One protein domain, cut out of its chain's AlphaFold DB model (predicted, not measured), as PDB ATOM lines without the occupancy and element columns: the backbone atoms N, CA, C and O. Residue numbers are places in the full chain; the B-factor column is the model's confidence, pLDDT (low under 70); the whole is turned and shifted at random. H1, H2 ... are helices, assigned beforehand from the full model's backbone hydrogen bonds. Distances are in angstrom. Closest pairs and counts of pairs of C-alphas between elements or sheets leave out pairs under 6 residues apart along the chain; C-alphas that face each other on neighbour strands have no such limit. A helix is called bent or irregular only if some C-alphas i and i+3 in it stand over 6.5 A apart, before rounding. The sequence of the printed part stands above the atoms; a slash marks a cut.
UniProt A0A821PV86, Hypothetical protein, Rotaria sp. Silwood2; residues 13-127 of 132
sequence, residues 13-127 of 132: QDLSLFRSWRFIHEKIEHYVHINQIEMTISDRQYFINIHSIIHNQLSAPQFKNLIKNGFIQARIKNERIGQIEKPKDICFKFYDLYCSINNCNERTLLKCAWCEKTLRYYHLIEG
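What this domain is: This is residues 13 to 127 of the 132 residues of the protein "Hypothetical protein" of Rotaria sp. Silwood2 (UniProt A0A821PV86). A long helix, H1, runs lengthwise through an elongated body; H2 crosses its first half at a steep tilt, and H3 makes one end of the body, from which a loop folds back to the small helix H4 at H1. Towards the other end, residues 91 to 120 form a lobe of loops with no named element, and the short H5 after it packs on H2. The printed part has 115 residues with five named helices in the order H1, H2, H3, H4, H5 and no named strand; the class is all helix, though under half of the residues, 56, are in named elements. The whole is compact, with a radius of gyration of the C-alphas of 15.3 A, and only just elongated, spanning 48 by 32 by 21 A.

How they stand to each other: H1, residues 17 to 34, is the hub, touching three other helices. With residues 17 to 25 alone it touches H2, residues 44 to 59; the closest C-alphas, of Trp 21 and Ile 54, are 6.3 A apart. These two run opposite ways at a steep tilt of 53 degrees. H1 only just touches H3, residues 61 to 73, with 3 pairs of C-alphas within 8 A; the closest are those of Leu 17 and Ile 67, 5.9 A apart. Their tilt is steep, 54 degrees, opposite ways. H2 and H3 meet only through their link. H1 also only just touches H4, residues 87 to 90, with 3 pairs within 8 A; the closest C-alphas, of Ser 20 and Pro 87, are 6.5 A apart. H3 and H4 are near each other, with 5 pairs of C-alphas within 10 A. H5, residues 121 to 125, touches residues 49 to 53 of H2, closest at the C-alphas of Asn 49 and Ile 125, 6.3 A. H1 and H5 are only just apart, closest 8.0 A. Residues 110 to 111 pair with residues 118 to 119, antiparallel. Every O i to N i+4 pair is within hydrogen-bond range in H1, H2 and H5, against 5 of 9 in H3; H4 is too short for such a pair.

Where its parts are: H1 begins at C-alpha 17 (-28.551, -16.987, -12.526) and is 26.0 A long. H2 measures 22.2 A and H3 20.0 A, ending at C-alpha 73 (-37.494, -12.735, -19.244). H3 is irregular: C-alphas 62 and 65 are 7.3 A apart. H4 measures 5.0 A and H5 6.4 A, ending at C-alpha 125 (-12.455, -21.650, 0.963).

The domain as a whole: The C-alphas farthest apart, of Arg 75 and Asn 103, are 49.2 A apart. The printed part has no cut. The links from H3 to H4, 13 residues, and from H4 to H5, 30 residues, are long. Mean pLDDT of the printed part is 89.2; residues 39 to 42 are under 70.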
ATOM      1  N   GLN A  13     -33.391 -19.820 -15.179       85.12
ATOM      2  CA  GLN A  13     -32.054 -19.842 -14.595       85.12
ATOM      3  C   GLN A  13     -30.965 -19.536 -15.638       85.12
ATOM      4  O   GLN A  13     -30.030 -18.794 -15.327       85.12
ATOM      5  N   ASP A  14     -31.115 -20.016 -16.879       86.56
ATOM      6  CA  ASP A  14     -30.182 -19.757 -17.991       86.56
ATOM      7  C   ASP A  14     -30.152 -18.275 -18.404       86.56
ATOM      8  O   ASP A  14     -29.168 -17.766 -18.954       86.56
ATOM      9  N   LEU A  15     -31.244 -17.552 -18.142       86.44
ATOM     10  CA  LEU A  15     -31.397 -16.149 -18.526       86.44
ATOM     11  C   LEU A  15     -30.707 -15.183 -17.558       86.44
ATOM     12  O   LEU A  15     -30.326 -14.087 -17.974       86.44
ATOM     13  N   SER A  16     -30.513 -15.564 -16.290       88.69
ATOM     14  CA  SER A  16     -29.883 -14.683 -15.296       88.69
ATOM     15  C   SER A  16     -28.889 -15.379 -14.367       88.69
ATOM     16  O   SER A  16     -27.707 -15.016 -14.358       88.69
ATOM     17  N   LEU A  17     -29.338 -16.370 -13.594       90.19
ATOM     18  CA  LEU A  17     -28.551 -16.987 -12.526       90.19
ATOM     19  C   LEU A  17     -27.296 -17.679 -13.069       90.19
ATOM     20  O   LEU A  17     -26.201 -17.399 -12.592       90.19
ATOM     21  N   PHE A  18     -27.416 -18.516 -14.103       91.62
ATOM     22  CA  PHE A  18     -26.268 -19.261 -14.632       91.62
ATOM     23  C   PHE A  18     -25.270 -18.388 -15.389       91.62
ATOM     24  O   PHE A  18     -24.071 -18.655 -15.348       91.62
ATOM     25  N   ARG A  19     -25.720 -17.289 -16.004       92.12
ATOM     26  CA  ARG A  19     -24.805 -16.284 -16.576       92.12
ATOM     27  C   ARG A  19     -23.943 -15.647 -15.492       92.12
ATOM     28  O   ARG A  19     -22.749 -15.440 -15.678       92.12
ATOM     29  N   SER A  20     -24.565 -15.362 -14.355       94.81
ATOM     30  CA  SER A  20     -23.916 -14.766 -13.188       94.81
ATOM     31  C   SER A  20     -22.971 -15.757 -12.517       94.81
ATOM     32  O   SER A  20     -21.841 -15.401 -12.199       94.81
ATOM     33  N   TRP A  21     -23.399 -17.015 -12.394       95.50
ATOM     34  CA  TRP A  21     -22.565 -18.121 -11.932       95.50
ATOM     35  C   TRP A  21     -21.310 -18.265 -12.795       95.50
ATOM     36  O   TRP A  21     -20.200 -18.212 -12.271       95.50
ATOM     37  N   ARG A  22     -21.479 -18.343 -14.123       95.06
ATOM     38  CA  ARG A  22     -20.375 -18.493 -15.077       95.06
ATOM     39  C   ARG A  22     -19.396 -17.327 -14.994       95.06
ATOM     40  O   ARG A  22     -18.195 -17.547 -14.965       95.06
ATOM     41  N   PHE A  23     -19.905 -16.101 -14.890       95.81
ATOM     42  CA  PHE A  23     -19.062 -14.920 -14.727       95.81
ATOM     43  C   PHE A  23     -18.193 -14.990 -13.461       95.81
ATOM     44  O   PHE A  23     -17.001 -14.700 -13.525       95.81
ATOM     45  N   ILE A  24     -18.767 -15.367 -12.311       95.44
ATOM     46  CA  ILE A  24     -17.999 -15.489 -11.061       95.44
ATOM     47  C   ILE A  24     -16.976 -16.627 -11.188       95.44
ATOM     48  O   ILE A  24     -15.821 -16.438 -10.815       95.44
ATOM     49  N   HIS A  25     -17.373 -17.769 -11.754       94.31
ATOM     50  CA  HIS A  25     -16.486 -18.907 -11.992       94.31
ATOM     51  C   HIS A  25     -15.259 -18.517 -12.825       94.31
ATOM     52  O   HIS A  25     -14.133 -18.686 -12.366       94.31
ATOM     53  N   GLU A  26     -15.470 -17.899 -13.992       94.62
ATOM     54  CA  GLU A  26     -14.395 -17.431 -14.879       94.62
ATOM     55  C   GLU A  26     -13.451 -16.449 -14.164       94.62
ATOM     56  O   GLU A  26     -12.242 -16.454 -14.396       94.62
ATOM     57  N   LYS A  27     -13.973 -15.614 -13.254       94.56
ATOM     58  CA  LYS A  27     -13.144 -14.709 -12.444       94.56
ATOM     59  C   LYS A  27     -12.294 -15.440 -11.414       94.56
ATOM     60  O   LYS A  27     -11.140 -15.056 -11.229       94.56
ATOM     61  N   ILE A  28     -12.836 -16.468 -10.766       91.81
ATOM     62  CA  ILE A  28     -12.074 -17.273  -9.809       91.81
ATOM     63  C   ILE A  28     -10.989 -18.070 -10.536       91.81
ATOM     64  O   ILE A  28      -9.835 -18.010 -10.124       91.81
ATOM     65  N   GLU A  29     -11.315 -18.726 -11.650       90.19
ATOM     66  CA  GLU A  29     -10.330 -19.459 -12.457       90.19
ATOM     67  C   GLU A  29      -9.204 -18.554 -12.956       90.19
ATOM     68  O   GLU A  29      -8.028 -18.898 -12.856       90.19
ATOM     69  N   HIS A  30      -9.546 -17.359 -13.442       91.94
ATOM     70  CA  HIS A  30      -8.551 -16.389 -13.880       91.94
ATOM     71  C   HIS A  30      -7.623 -15.953 -12.738       91.94
ATOM     72  O   HIS A  30      -6.409 -15.875 -12.922       91.94
ATOM     73  N   TYR A  31      -8.179 -15.697 -11.551       89.88
ATOM     74  CA  TYR A  31      -7.397 -15.337 -10.370       89.88
ATOM     75  C   TYR A  31      -6.452 -16.462  -9.952       89.88
ATOM     76  O   TYR A  31      -5.270 -16.217  -9.722       89.88
ATOM     77  N   VAL A  32      -6.958 -17.689  -9.873       87.00
ATOM     78  CA  VAL A  32      -6.157 -18.881  -9.584       87.00
ATOM     79  C   VAL A  32      -4.987 -18.983 -10.550       87.00
ATOM     80  O   VAL A  32      -3.849 -19.149 -10.114       87.00
ATOM     81  N   HIS A  33      -5.272 -18.880 -11.850       88.06
ATOM     82  CA  HIS A  33      -4.277 -19.050 -12.897       88.06
ATOM     83  C   HIS A  33      -3.172 -17.991 -12.798       88.06
ATOM     84  O   HIS A  33      -1.992 -18.330 -12.827       88.06
ATOM     85  N   ILE A  34      -3.545 -16.718 -12.616       89.62
ATOM     86  CA  ILE A  34      -2.584 -15.612 -12.473       89.62
ATOM     87  C   ILE A  34      -1.703 -15.777 -11.237       89.62
ATOM     88  O   ILE A  34      -0.509 -15.502 -11.303       89.62
ATOM     89  N   ASN A  35      -2.283 -16.191 -10.111       86.19
ATOM     90  CA  ASN A  35      -1.552 -16.298  -8.850       86.19
ATOM     91  C   ASN A  35      -0.852 -17.655  -8.681       86.19
ATOM     92  O   ASN A  35      -0.325 -17.912  -7.605       86.19
ATOM     93  N   GLN A  36      -0.862 -18.509  -9.714       84.94
ATOM     94  CA  GLN A  36      -0.249 -19.842  -9.706       84.94
ATOM     95  C   GLN A  36      -0.606 -20.642  -8.448       84.94
ATOM     96  O   GLN A  36       0.235 -21.329  -7.873       84.94
ATOM     97  N   ILE A  37      -1.858 -20.521  -7.994       82.44
ATOM     98  CA  ILE A  37      -2.312 -21.238  -6.805       82.44
ATOM     99  C   ILE A  37      -2.217 -22.721  -7.139       82.44
ATOM    100  O   ILE A  37      -2.855 -23.173  -8.092       82.44
ATOM    101  N   GLU A  38      -1.404 -23.459  -6.380       72.38
ATOM    102  CA  GLU A  38      -1.327 -24.906  -6.515       72.38
ATOM    103  C   GLU A  38      -2.699 -25.481  -6.194       72.38
ATOM    104  O   GLU A  38      -3.149 -25.536  -5.050       72.38
ATOM    105  N   MET A  39      -3.403 -25.850  -7.252       64.88
ATOM    106  CA  MET A  39      -4.699 -26.475  -7.162       64.88
ATOM    107  C   MET A  39      -4.639 -27.752  -7.965       64.88
ATOM    108  O   MET A  39      -4.430 -27.739  -9.180       64.88
ATOM    109  N   THR A  40      -4.918 -28.863  -7.308       58.66
ATOM    110  CA  THR A  40      -5.381 -30.062  -7.991       58.66
ATOM    111  C   THR A  40      -6.784 -29.766  -8.523       58.66
ATOM    112  O   THR A  40      -7.792 -30.080  -7.902       58.66
ATOM    113  N   ILE A  41      -6.859 -29.125  -9.695       56.03
ATOM    114  CA  ILE A  41      -8.103 -28.885 -10.457       56.03
ATOM    115  C   ILE A  41      -8.844 -30.216 -10.722       56.03
ATOM    116  O   ILE A  41     -10.053 -30.237 -10.933       56.03
ATOM    117  N   SER A  42      -8.128 -31.342 -10.656       58.62
ATOM    118  CA  SER A  42      -8.643 -32.711 -10.717       58.62
ATOM    119  C   SER A  42      -9.368 -33.195  -9.453       58.62
ATOM    120  O   SER A  42      -9.924 -34.294  -9.474       58.62
ATOM    121  N   ASP A  43      -9.396 -32.419  -8.367       71.62
ATOM    122  CA  ASP A  43     -10.075 -32.808  -7.135       71.62
ATOM    123  C   ASP A  43     -11.541 -32.349  -7.141       71.62
ATOM    124  O   ASP A  43     -11.869 -31.164  -7.250       71.62
ATOM    125  N   ARG A  44     -12.456 -33.305  -6.971       83.00
ATOM    126  CA  ARG A  44     -13.892 -33.062  -6.790       83.00
ATOM    127  C   ARG A  44     -14.159 -32.031  -5.686       83.00
ATOM    128  O   ARG A  44     -15.120 -31.267  -5.793       83.00
ATOM    129  N   GLN A  45     -13.317 -31.993  -4.653       81.94
ATOM    130  CA  GLN A  45     -13.446 -31.039  -3.556       81.94
ATOM    131  C   GLN A  45     -13.306 -29.586  -4.027       81.94
ATOM    132  O   GLN A  45     -14.039 -28.719  -3.551       81.94
ATOM    133  N   TYR A  46     -12.427 -29.315  -4.995       80.44
ATOM    134  CA  TYR A  46     -12.257 -27.978  -5.557       80.44
ATOM    135  C   TYR A  46     -13.551 -27.493  -6.217       80.44
ATOM    136  O   TYR A  46     -14.059 -26.426  -5.871       80.44
ATOM    137  N   PHE A  47     -14.140 -28.311  -7.093       85.00
ATOM    138  CA  PHE A  47     -15.413 -27.976  -7.733       85.00
ATOM    139  C   PHE A  47     -16.516 -27.728  -6.704       85.00
ATOM    140  O   PHE A  47     -17.237 -26.738  -6.810       85.00
ATOM    141  N   ILE A  48     -16.621 -28.578  -5.678       87.69
ATOM    142  CA  ILE A  48     -17.596 -28.392  -4.596       87.69
ATOM    143  C   ILE A  48     -17.369 -27.050  -3.890       87.69
ATOM    144  O   ILE A  48     -18.322 -26.299  -3.698       87.69
ATOM    145  N   ASN A  49     -16.126 -26.710  -3.548       86.81
ATOM    146  CA  ASN A  49     -15.796 -25.459  -2.863       86.81
ATOM    147  C   ASN A  49     -16.138 -24.228  -3.712       86.81
ATOM    148  O   ASN A  49     -16.770 -23.293  -3.216       86.81
ATOM    149  N   ILE A  50     -15.783 -24.238  -4.999       89.31
ATOM    150  CA  ILE A  50     -16.109 -23.148  -5.925       89.31
ATOM    151  C   ILE A  50     -17.620 -22.995  -6.075       89.31
ATOM    152  O   ILE A  50     -18.142 -21.886  -5.945       89.31
ATOM    153  N   HIS A  51     -18.344 -24.096  -6.288       91.56
ATOM    154  CA  HIS A  51     -19.800 -24.061  -6.368       91.56
ATOM    155  C   HIS A  51     -20.429 -23.531  -5.077       91.56
ATOM    156  O   HIS A  51     -21.319 -22.687  -5.159       91.56
ATOM    157  N   SER A  52     -19.943 -23.960  -3.910       91.25
ATOM    158  CA  SER A  52     -20.411 -23.477  -2.608       91.25
ATOM    159  C   SER A  52     -20.189 -21.976  -2.443       91.25
ATOM    160  O   SER A  52     -21.098 -21.269  -2.013       91.25
ATOM    161  N   ILE A  53     -19.025 -21.457  -2.845       91.75
ATOM    162  CA  ILE A  53     -18.734 -20.017  -2.790       91.75
ATOM    163  C   ILE A  53     -19.650 -19.244  -3.722       91.75
ATOM    164  O   ILE A  53     -20.256 -18.263  -3.297       91.75
ATOM    165  N   ILE A  54     -19.769 -19.663  -4.983       94.31
ATOM    166  CA  ILE A  54     -20.603 -18.956  -5.955       94.31
ATOM    167  C   ILE A  54     -22.068 -18.987  -5.508       94.31
ATOM    168  O   ILE A  54     -22.738 -17.955  -5.545       94.31
ATOM    169  N   HIS A  55     -22.552 -20.143  -5.051       93.75
ATOM    170  CA  HIS A  55     -23.894 -20.297  -4.500       93.75
ATOM    171  C   HIS A  55     -24.111 -19.367  -3.310       93.75
ATOM    172  O   HIS A  55     -25.099 -18.637  -3.286       93.75
ATOM    173  N   ASN A  56     -23.171 -19.338  -2.364       93.81
ATOM    174  CA  ASN A  56     -23.206 -18.419  -1.237       93.81
ATOM    175  C   ASN A  56     -23.310 -16.967  -1.723       93.81
ATOM    176  O   ASN A  56     -24.247 -16.276  -1.348       93.81
ATOM    177  N   GLN A  57     -22.436 -16.518  -2.630       95.19
ATOM    178  CA  GLN A  57     -22.488 -15.142  -3.138       95.19
ATOM    179  C   GLN A  57     -23.822 -14.825  -3.821       95.19
ATOM    180  O   GLN A  57     -24.439 -13.816  -3.499       95.19
ATOM    181  N   LEU A  58     -24.301 -15.684  -4.724       95.00
ATOM    182  CA  LEU A  58     -25.546 -15.461  -5.470       95.00
ATOM    183  C   LEU A  58     -26.815 -15.611  -4.617       95.00
ATOM    184  O   LEU A  58     -27.877 -15.156  -5.040       95.00
ATOM    185  N   SER A  59     -26.703 -16.202  -3.426       94.62
ATOM    186  CA  SER A  59     -27.790 -16.275  -2.445       94.62
ATOM    187  C   SER A  59     -27.957 -14.979  -1.647       94.62
ATOM    188  O   SER A  59     -28.977 -14.809  -0.979       94.62
ATOM    189  N   ALA A  60     -27.001 -14.045  -1.738       95.69
ATOM    190  CA  ALA A  60     -27.086 -12.770  -1.039       95.69
ATOM    191  C   ALA A  60     -28.355 -11.986  -1.436       95.69
ATOM    192  O   ALA A  60     -28.727 -11.967  -2.619       95.69
ATOM    193  N   PRO A  61     -28.996 -11.261  -0.495       94.94
ATOM    194  CA  PRO A  61     -30.250 -10.545  -0.748       94.94
ATOM    195  C   PRO A  61     -30.198  -9.584  -1.942       94.94
ATOM    196  O   PRO A  61     -31.202  -9.395  -2.634       94.94
ATOM    197  N   GLN A  62     -29.019  -9.022  -2.219       94.25
ATOM    198  CA  GLN A  62     -28.769  -8.085  -3.315       94.25
ATOM    199  C   GLN A  62     -29.104  -8.686  -4.695       94.25
ATOM    200  O   GLN A  62     -29.591  -7.986  -5.583       94.25
ATOM    201  N   PHE A  63     -28.945 -10.002  -4.872       95.06
ATOM    202  CA  PHE A  63     -29.198 -10.680  -6.148       95.06
ATOM    203  C   PHE A  63     -30.627 -11.220  -6.297       95.06
ATOM    204  O   PHE A  63     -30.971 -11.814  -7.322       95.06
ATOM    205  N   LYS A  64     -31.528 -10.963  -5.340       94.00
ATOM    206  CA  LYS A  64     -32.929 -11.411  -5.429       94.00
ATOM    207  C   LYS A  64     -33.621 -10.910  -6.702       94.00
ATOM    208  O   LYS A  64     -34.330 -11.669  -7.365       94.00
ATOM    209  N   ASN A  65     -33.394  -9.650  -7.077       94.69
ATOM    210  CA  ASN A  65     -33.981  -9.070  -8.290       94.69
ATOM    211  C   ASN A  65     -33.349  -9.626  -9.572       94.69
ATOM    212  O   ASN A  65     -34.046  -9.783 -10.571       94.69
ATOM    213  N   LEU A  66     -32.067 -10.001  -9.535       94.19
ATOM    214  CA  LEU A  66     -31.381 -10.675 -10.639       94.19
ATOM    215  C   LEU A  66     -32.015 -12.039 -10.940       94.19
ATOM    216  O   LEU A  66     -32.275 -12.363 -12.101       94.19
ATOM    217  N   ILE A  67     -32.337 -12.814  -9.903       91.31
ATOM    218  CA  ILE A  67     -33.032 -14.097 -10.055       91.31
ATOM    219  C   ILE A  67     -34.450 -13.869 -10.589       91.31
ATOM    220  O   ILE A  67     -34.826 -14.466 -11.598       91.31
ATOM    221  N   LYS A  68     -35.217 -12.946  -9.988       92.75
ATOM    222  CA  LYS A  68     -36.571 -12.592 -10.458       92.75
ATOM    223  C   LYS A  68     -36.598 -12.171 -11.928       92.75
ATOM    224  O   LYS A  68     -37.500 -12.574 -12.658       92.75
ATOM    225  N   ASN A  69     -35.598 -11.412 -12.369       92.25
ATOM    226  CA  ASN A  69     -35.478 -10.974 -13.754       92.25
ATOM    227  C   ASN A  69     -35.402 -12.152 -14.743       92.25
ATOM    228  O   ASN A  69     -35.955 -12.058 -15.834       92.25
ATOM    229  N   GLY A  70     -34.787 -13.278 -14.364       91.12
ATOM    230  CA  GLY A  70     -34.771 -14.492 -15.192       91.12
ATOM    231  C   GLY A  70     -36.179 -15.049 -15.438       91.12
ATOM    232  O   GLY A  70     -36.532 -15.374 -16.570       91.12
ATOM    233  N   PHE A  71     -37.027 -15.067 -14.404       90.12
ATOM    234  CA  PHE A  71     -38.425 -15.512 -14.515       90.12
ATOM    235  C   PHE A  71     -39.295 -14.567 -15.349       90.12
ATOM    236  O   PHE A  71     -40.216 -15.021 -16.028       90.12
ATOM    237  N   ILE A  72     -39.004 -13.266 -15.319       90.56
ATOM    238  CA  ILE A  72     -39.707 -12.271 -16.140       90.56
ATOM    239  C   ILE A  72     -39.285 -12.378 -17.603       90.56
ATOM    240  O   ILE A  72     -40.141 -12.405 -18.483       90.56
ATOM    241  N   GLN A  73     -37.985 -12.517 -17.880       88.06
ATOM    242  CA  GLN A  73     -37.494 -12.735 -19.244       88.06
ATOM    243  C   GLN A  73     -38.042 -14.034 -19.856       88.06
ATOM    244  O   GLN A  73     -38.368 -14.062 -21.040       88.06
ATOM    245  N   ALA A  74     -38.219 -15.079 -19.042       88.31
ATOM    246  CA  ALA A  74     -38.888 -16.317 -19.442       88.31
ATOM    247  C   ALA A  74     -40.415 -16.179 -19.613       88.31
ATOM    248  O   ALA A  74     -41.074 -17.155 -19.964       88.31
ATOM    249  N   ARG A  75     -40.991 -14.993 -19.358       87.06
ATOM    250  CA  ARG A  75     -42.437 -14.705 -19.393       87.06
ATOM    251  C   ARG A  75     -43.274 -15.559 -18.429       87.06
ATOM    252  O   ARG A  75     -44.473 -15.717 -18.631       87.06
ATOM    253  N   ILE A  76     -42.657 -16.087 -17.370       86.44
ATOM    254  CA  ILE A  76     -43.342 -16.864 -16.321       86.44
ATOM    255  C   ILE A  76     -43.979 -15.932 -15.287       86.44
ATOM    256  O   ILE A  76     -45.044 -16.222 -14.749       86.44
ATOM    257  N   LYS A  77     -43.321 -14.806 -14.998       85.94
ATOM    258  CA  LYS A  77     -43.808 -13.777 -14.075       85.94
ATOM    259  C   LYS A  77     -43.986 -12.451 -14.790       85.94
ATOM    260  O   LYS A  77     -43.210 -12.120 -15.680       85.94
ATOM    261  N   ASN A  78     -44.969 -11.678 -14.341       84.62
ATOM    262  CA  ASN A  78     -45.289 -10.359 -14.883       84.62
ATOM    263  C   ASN A  78     -45.342  -9.330 -13.739       84.62
ATOM    264  O   ASN A  78     -46.373  -8.743 -13.429       84.62
ATOM    265  N   GLU A  79     -44.213  -9.188 -13.045       88.19
ATOM    266  CA  GLU A  79     -44.025  -8.268 -11.918       88.19
ATOM    267  C   GLU A  79     -43.091  -7.127 -12.351       88.19
ATOM    268  O   GLU A  79     -42.144  -7.349 -13.108       88.19
ATOM    269  N   ARG A  80     -43.302  -5.903 -11.847       87.00
ATOM    270  CA  ARG A  80     -42.287  -4.842 -11.971       87.00
ATOM    271  C   ARG A  80     -41.124  -5.163 -11.034       87.00
ATOM    272  O   ARG A  80     -41.348  -5.446  -9.859       87.00
ATOM    273  N   ILE A  81     -39.894  -5.087 -11.536       90.88
ATOM    274  CA  ILE A  81     -38.690  -5.250 -10.710       90.88
ATOM    275  C   ILE A  81     -38.014  -3.912 -10.489       90.88
ATOM    276  O   ILE A  81     -38.031  -3.045 -11.361       90.88
ATOM    277  N   GLY A  82     -37.429  -3.763  -9.305       90.50
ATOM    278  CA  GLY A  82     -36.529  -2.659  -9.014       90.50
ATOM    279  C   GLY A  82     -35.164  -2.859  -9.669       90.50
ATOM    280  O   GLY A  82     -34.994  -3.659 -10.591       90.50
ATOM    281  N   GLN A  83     -34.173  -2.147  -9.144       93.25
ATOM    282  CA  GLN A  83     -32.793  -2.237  -9.604       93.25
ATOM    283  C   GLN A  83     -32.260  -3.677  -9.542       93.25
ATOM    284  O   GLN A  83     -32.553  -4.438  -8.613       93.25
ATOM    285  N   ILE A  84     -31.499  -4.043 -10.574       93.75
ATOM    286  CA  ILE A  84     -30.858  -5.348 -10.707       93.75
ATOM    287  C   ILE A  84     -29.371  -5.173 -10.450       93.75
ATOM    288  O   ILE A  84     -28.654  -4.640 -11.298       93.75
ATOM    289  N   GLU A  85     -28.915  -5.696  -9.323       94.75
ATOM    290  CA  GLU A  85     -27.494  -5.767  -9.022       94.75
ATOM    291  C   GLU A  85     -26.835  -6.927  -9.775       94.75
ATOM    292  O   GLU A  85     -27.384  -8.031  -9.868       94.75
ATOM    293  N   LYS A  86     -25.645  -6.678 -10.332       94.50
ATOM    294  CA  LYS A  86     -24.852  -7.686 -11.050       94.50
ATOM    295  C   LYS A  86     -23.620  -8.061 -10.230       94.50
ATOM    296  O   LYS A  86     -23.008  -7.178  -9.629       94.50
ATOM    297  N   PRO A  87     -23.154  -9.323 -10.275       95.62
ATOM    298  CA  PRO A  87     -21.946  -9.720  -9.550       95.62
ATOM    299  C   PRO A  87     -20.710  -8.900  -9.914       95.62
ATOM    300  O   PRO A  87     -19.866  -8.659  -9.060       95.62
ATOM    301  N   LYS A  88     -20.599  -8.434 -11.166       95.25
ATOM    302  CA  LYS A  88     -19.515  -7.538 -11.587       95.25
ATOM    303  C   LYS A  88     -19.444  -6.280 -10.715       95.25
ATOM    304  O   LYS A  88     -18.352  -5.881 -10.329       95.25
ATOM    305  N   ASP A  89     -20.595  -5.690 -10.421       94.62
ATOM    306  CA  ASP A  89     -20.706  -4.414  -9.718       94.62
ATOM    307  C   ASP A  89     -20.669  -4.597  -8.196       94.62
ATOM    308  O   ASP A  89     -20.130  -3.754  -7.487       94.62
ATOM    309  N   ILE A  90     -21.173  -5.725  -7.693       95.69
ATOM    310  CA  ILE A  90     -21.189  -6.022  -6.258       95.69
ATOM    311  C   ILE A  90     -19.907  -6.715  -5.797       95.69
ATOM    312  O   ILE A  90     -19.252  -6.251  -4.869       95.69
ATOM    313  N   CYS A  91     -19.530  -7.822  -6.432       95.50
ATOM    314  CA  CYS A  91     -18.447  -8.687  -5.962       95.50
ATOM    315  C   CYS A  91     -17.077  -8.313  -6.531       95.50
ATOM    316  O   CYS A  91     -16.067  -8.633  -5.914       95.50
ATOM    317  N   PHE A  92     -17.022  -7.657  -7.696       94.38
ATOM    318  CA  PHE A  92     -15.767  -7.406  -8.425       94.38
ATOM    319  C   PHE A  92     -15.463  -5.928  -8.677       94.38
ATOM    320  O   PHE A  92     -14.499  -5.607  -9.373       94.38
ATOM    321  N   LYS A  93     -16.252  -5.024  -8.093       92.94
ATOM    322  CA  LYS A  93     -15.975  -3.587  -8.064       92.94
ATOM    323  C   LYS A  93     -15.655  -3.177  -6.629       92.94
ATOM    324  O   LYS A  93     -16.538  -2.860  -5.833       92.94
ATOM    325  N   PHE A  94     -14.374  -3.236  -6.295       89.44
ATOM    326  CA  PHE A  94     -13.830  -2.854  -4.996       89.44
ATOM    327  C   PHE A  94     -12.494  -2.131  -5.192       89.44
ATOM    328  O   PHE A  94     -11.804  -2.365  -6.184       89.44
ATOM    329  N   TYR A  95     -12.163  -1.231  -4.266       85.56
ATOM    330  CA  TYR A  95     -10.911  -0.467  -4.288       85.56
ATOM    331  C   TYR A  95      -9.808  -1.154  -3.475       85.56
ATOM    332  O   TYR A  95      -8.629  -0.989  -3.783       85.56
ATOM    333  N   ASP A  96     -10.188  -1.960  -2.481       86.94
ATOM    334  CA  ASP A  96      -9.242  -2.649  -1.609       86.94
ATOM    335  C   ASP A  96      -8.572  -3.810  -2.346       86.94
ATOM    336  O   ASP A  96      -9.138  -4.891  -2.542       86.94
ATOM    337  N   LEU A  97      -7.325  -3.579  -2.750       87.75
ATOM    338  CA  LEU A  97      -6.503  -4.570  -3.444       87.75
ATOM    339  C   LEU A  97      -6.118  -5.754  -2.548       87.75
ATOM    340  O   LEU A  97      -5.754  -6.805  -3.073       87.75
ATOM    341  N   TYR A  98      -6.218  -5.591  -1.228       91.62
ATOM    342  CA  TYR A  98      -5.792  -6.561  -0.225       91.62
ATOM    343  C   TYR A  98      -6.963  -7.075   0.607       91.62
ATOM    344  O   TYR A  98      -7.960  -6.380   0.825       91.62
ATOM    345  N   CYS A  99      -6.823  -8.315   1.070       93.06
ATOM    346  CA  CYS A  99      -7.825  -8.978   1.885       93.06
ATOM    347  C   CYS A  99      -8.055  -8.243   3.216       93.06
ATOM    348  O   CYS A  99      -7.113  -7.917   3.929       93.06
ATOM    349  N   SER A 100      -9.318  -8.074   3.604       92.62
ATOM    350  CA  SER A 100      -9.729  -7.387   4.832       92.62
ATOM    351  C   SER A 100      -9.613  -8.231   6.111       92.62
ATOM    352  O   SER A 100     -10.156  -7.849   7.148       92.62
ATOM    353  N   ILE A 101      -9.026  -9.429   6.050       90.31
ATOM    354  CA  ILE A 101      -8.796 -10.269   7.235       90.31
ATOM    355  C   ILE A 101      -7.488  -9.830   7.895       90.31
ATOM    356  O   ILE A 101      -6.489  -9.626   7.211       90.31
ATOM    357  N   ASN A 102      -7.491  -9.705   9.225       87.81
ATOM    358  CA  ASN A 102      -6.311  -9.295   9.987       87.81
ATOM    359  C   ASN A 102      -5.099 -10.183   9.661       87.81
ATOM    360  O   ASN A 102      -5.229 -11.401   9.559       87.81
ATOM    361  N   ASN A 103      -3.923  -9.561   9.539       87.38
ATOM    362  CA  ASN A 103      -2.654 -10.212   9.188       87.38
ATOM    363  C   ASN A 103      -2.641 -10.900   7.808       87.38
ATOM    364  O   ASN A 103      -1.867 -11.829   7.587       87.38
ATOM    365  N   CYS A 104      -3.466 -10.440   6.864       89.56
ATOM    366  CA  CYS A 104      -3.476 -10.939   5.495       89.56
ATOM    367  C   CYS A 104      -3.045  -9.874   4.487       89.56
ATOM    368  O   CYS A 104      -3.800  -8.952   4.200       89.56
ATOM    369  N   ASN A 105      -1.883 -10.067   3.863       87.94
ATOM    370  CA  ASN A 105      -1.350  -9.148   2.845       87.94
ATOM    371  C   ASN A 105      -1.523  -9.667   1.408       87.94
ATOM    372  O   ASN A 105      -0.925  -9.143   0.471       87.94
ATOM    373  N   GLU A 106      -2.340 -10.703   1.227       90.00
ATOM    374  CA  GLU A 106      -2.651 -11.248  -0.092       90.00
ATOM    375  C   GLU A 106      -3.690 -10.422  -0.836       90.00
ATOM    376  O   GLU A 106      -4.553  -9.765  -0.236       90.00
ATOM    377  N   ARG A 107      -3.649 -10.543  -2.164       91.19
ATOM    378  CA  ARG A 107      -4.604  -9.882  -3.046       91.19
ATOM    379  C   ARG A 107      -6.032 -10.373  -2.808       91.19
ATOM    380  O   ARG A 107      -6.295 -11.546  -2.535       91.19
ATOM    381  N   THR A 108      -6.970  -9.448  -2.939       93.62
ATOM    382  CA  THR A 108      -8.401  -9.749  -2.920       93.62
ATOM    383  C   THR A 108      -8.792 -10.516  -4.180       93.62
ATOM    384  O   THR A 108      -8.498 -10.086  -5.295       93.62
ATOM    385  N   LEU A 109      -9.521 -11.618  -4.004       92.81
ATOM    386  CA  LEU A 109     -10.204 -12.320  -5.087       92.81
ATOM    387  C   LEU A 109     -11.561 -11.668  -5.383       92.81
ATOM    388  O   LEU A 109     -11.847 -11.318  -6.527       92.81
ATOM    389  N   LEU A 110     -12.402 -11.509  -4.356       94.88
ATOM    390  CA  LEU A 110     -13.719 -10.884  -4.486       94.88
ATOM    391  C   LEU A 110     -14.171 -10.209  -3.188       94.88
ATOM    392  O   LEU A 110     -13.710 -10.548  -2.096       94.88
ATOM    393  N   LYS A 111     -15.117  -9.279  -3.318       96.00
ATOM    394  CA  LYS A 111     -15.881  -8.702  -2.211       96.00
ATOM    395  C   LYS A 111     -17.123  -9.550  -1.934       96.00
ATOM    396  O   LYS A 111     -17.896  -9.839  -2.849       96.00
ATOM    397  N   CYS A 112     -17.322  -9.942  -0.680       95.38
ATOM    398  CA  CYS A 112     -18.472 -10.740  -0.273       95.38
ATOM    399  C   CYS A 112     -19.773  -9.934  -0.400       95.38
ATOM    400  O   CYS A 112     -19.890  -8.851   0.167       95.38
ATOM    401  N   ALA A 113     -20.774 -10.476  -1.092       95.81
ATOM    402  CA  ALA A 113     -22.075  -9.830  -1.284       95.81
ATOM    403  C   ALA A 113     -22.944  -9.779  -0.010       95.81
ATOM    404  O   ALA A 113     -23.953  -9.079   0.015       95.81
ATOM    405  N   TRP A 114     -22.569 -10.518   1.040       95.62
ATOM    406  CA  TRP A 114     -23.286 -10.538   2.321       95.62
ATOM    407  C   TRP A 114     -22.757  -9.518   3.323       95.62
ATOM    408  O   TRP A 114     -23.535  -8.790   3.928       95.62
ATOM    409  N   CYS A 115     -21.437  -9.491   3.520       94.38
ATOM    410  CA  CYS A 115     -20.798  -8.709   4.583       94.38
ATOM    411  C   CYS A 115     -19.801  -7.664   4.075       94.38
ATOM    412  O   CYS A 115     -19.109  -7.047   4.878       94.38
ATOM    413  N   GLU A 116     -19.681  -7.515   2.755       93.75
ATOM    414  CA  GLU A 116     -18.847  -6.516   2.073       93.75
ATOM    415  C   GLU A 116     -17.335  -6.612   2.326       93.75
ATOM    416  O   GLU A 116     -16.567  -5.815   1.792       93.75
ATOM    417  N   LYS A 117     -16.878  -7.632   3.059       93.81
ATOM    418  CA  LYS A 117     -15.454  -7.927   3.242       93.81
ATOM    419  C   LYS A 117     -14.800  -8.334   1.924       93.81
ATOM    420  O   LYS A 117     -15.343  -9.158   1.184       93.81
ATOM    421  N   THR A 118     -13.610  -7.808   1.663       94.69
ATOM    422  CA  THR A 118     -12.750  -8.216   0.549       94.69
ATOM    423  C   THR A 118     -11.890  -9.403   0.967       94.69
ATOM    424  O   THR A 118     -11.183  -9.371   1.972       94.69
ATOM    425  N   LEU A 119     -11.972 -10.510   0.231       94.06
ATOM    426  CA  LEU A 119     -11.383 -11.778   0.656       94.06
ATOM    427  C   LEU A 119     -10.464 -12.364  -0.414       94.06
ATOM    428  O   LEU A 119     -10.798 -12.362  -1.600       94.06
ATOM    429  N   ARG A 120      -9.315 -12.903   0.017       91.50
ATOM    430  CA  ARG A 120      -8.459 -13.786  -0.797       91.50
ATOM    431  C   ARG A 120      -9.119 -15.154  -0.982       91.50
ATOM    432  O   ARG A 120      -9.952 -15.560  -0.172       91.50
ATOM    433  N   TYR A 121      -8.646 -15.907  -1.973       87.94
ATOM    434  CA  TYR A 121      -9.081 -17.279  -2.272       87.94
ATOM    435  C   TYR A 121      -9.159 -18.195  -1.033       87.94
ATOM    436  O   TYR A 121     -10.227 -18.704  -0.704       87.94
ATOM    437  N   TYR A 122      -8.065 -18.338  -0.281       86.81
ATOM    438  CA  TYR A 122      -8.027 -19.228   0.889       86.81
ATOM    439  C   TYR A 122      -8.986 -18.821   2.017       86.81
ATOM    440  O   TYR A 122      -9.592 -19.680   2.643       86.81
ATOM    441  N   HIS A 123      -9.204 -17.526   2.251       90.44
ATOM    442  CA  HIS A 123     -10.155 -17.080   3.278       90.44
ATOM    443  C   HIS A 123     -11.614 -17.289   2.875       90.44
ATOM    444  O   HIS A 123     -12.481 -17.335   3.743       90.44
ATOM    445  N   LEU A 124     -11.891 -17.447   1.580       87.12
ATOM    446  CA  LEU A 124     -13.205 -17.872   1.108       87.12
ATOM    447  C   LEU A 124     -13.403 -19.381   1.285       87.12
ATOM    448  O   LEU A 124     -14.487 -19.794   1.691       87.12
ATOM    449  N   ILE A 125     -12.372 -20.181   0.995       80.56
ATOM    450  CA  ILE A 125     -12.455 -21.650   0.963       80.56
ATOM    451  C   ILE A 125     -12.153 -22.287   2.317       80.56
ATOM    452  O   ILE A 125     -13.024 -22.934   2.888       80.56
ATOM    453  N   GLU A 126     -10.940 -22.113   2.839       73.62
ATOM    454  CA  GLU A 126     -10.506 -22.733   4.099       73.62
ATOM    455  C   GLU A 126     -11.158 -22.063   5.304       73.62
ATOM    456  O   GLU A 126     -11.562 -22.733   6.248       73.62
ATOM    457  N   GLY A 127     -11.334 -20.740   5.239       70.94
ATOM    458  CA  GLY A 127     -12.096 -19.989   6.239       70.94
ATOM    459  C   GLY A 127     -13.600 -20.274   6.206       70.94
ATOM    460  O   GLY A 127     -14.322 -19.735   7.043       70.94
TER     461      GLY A 127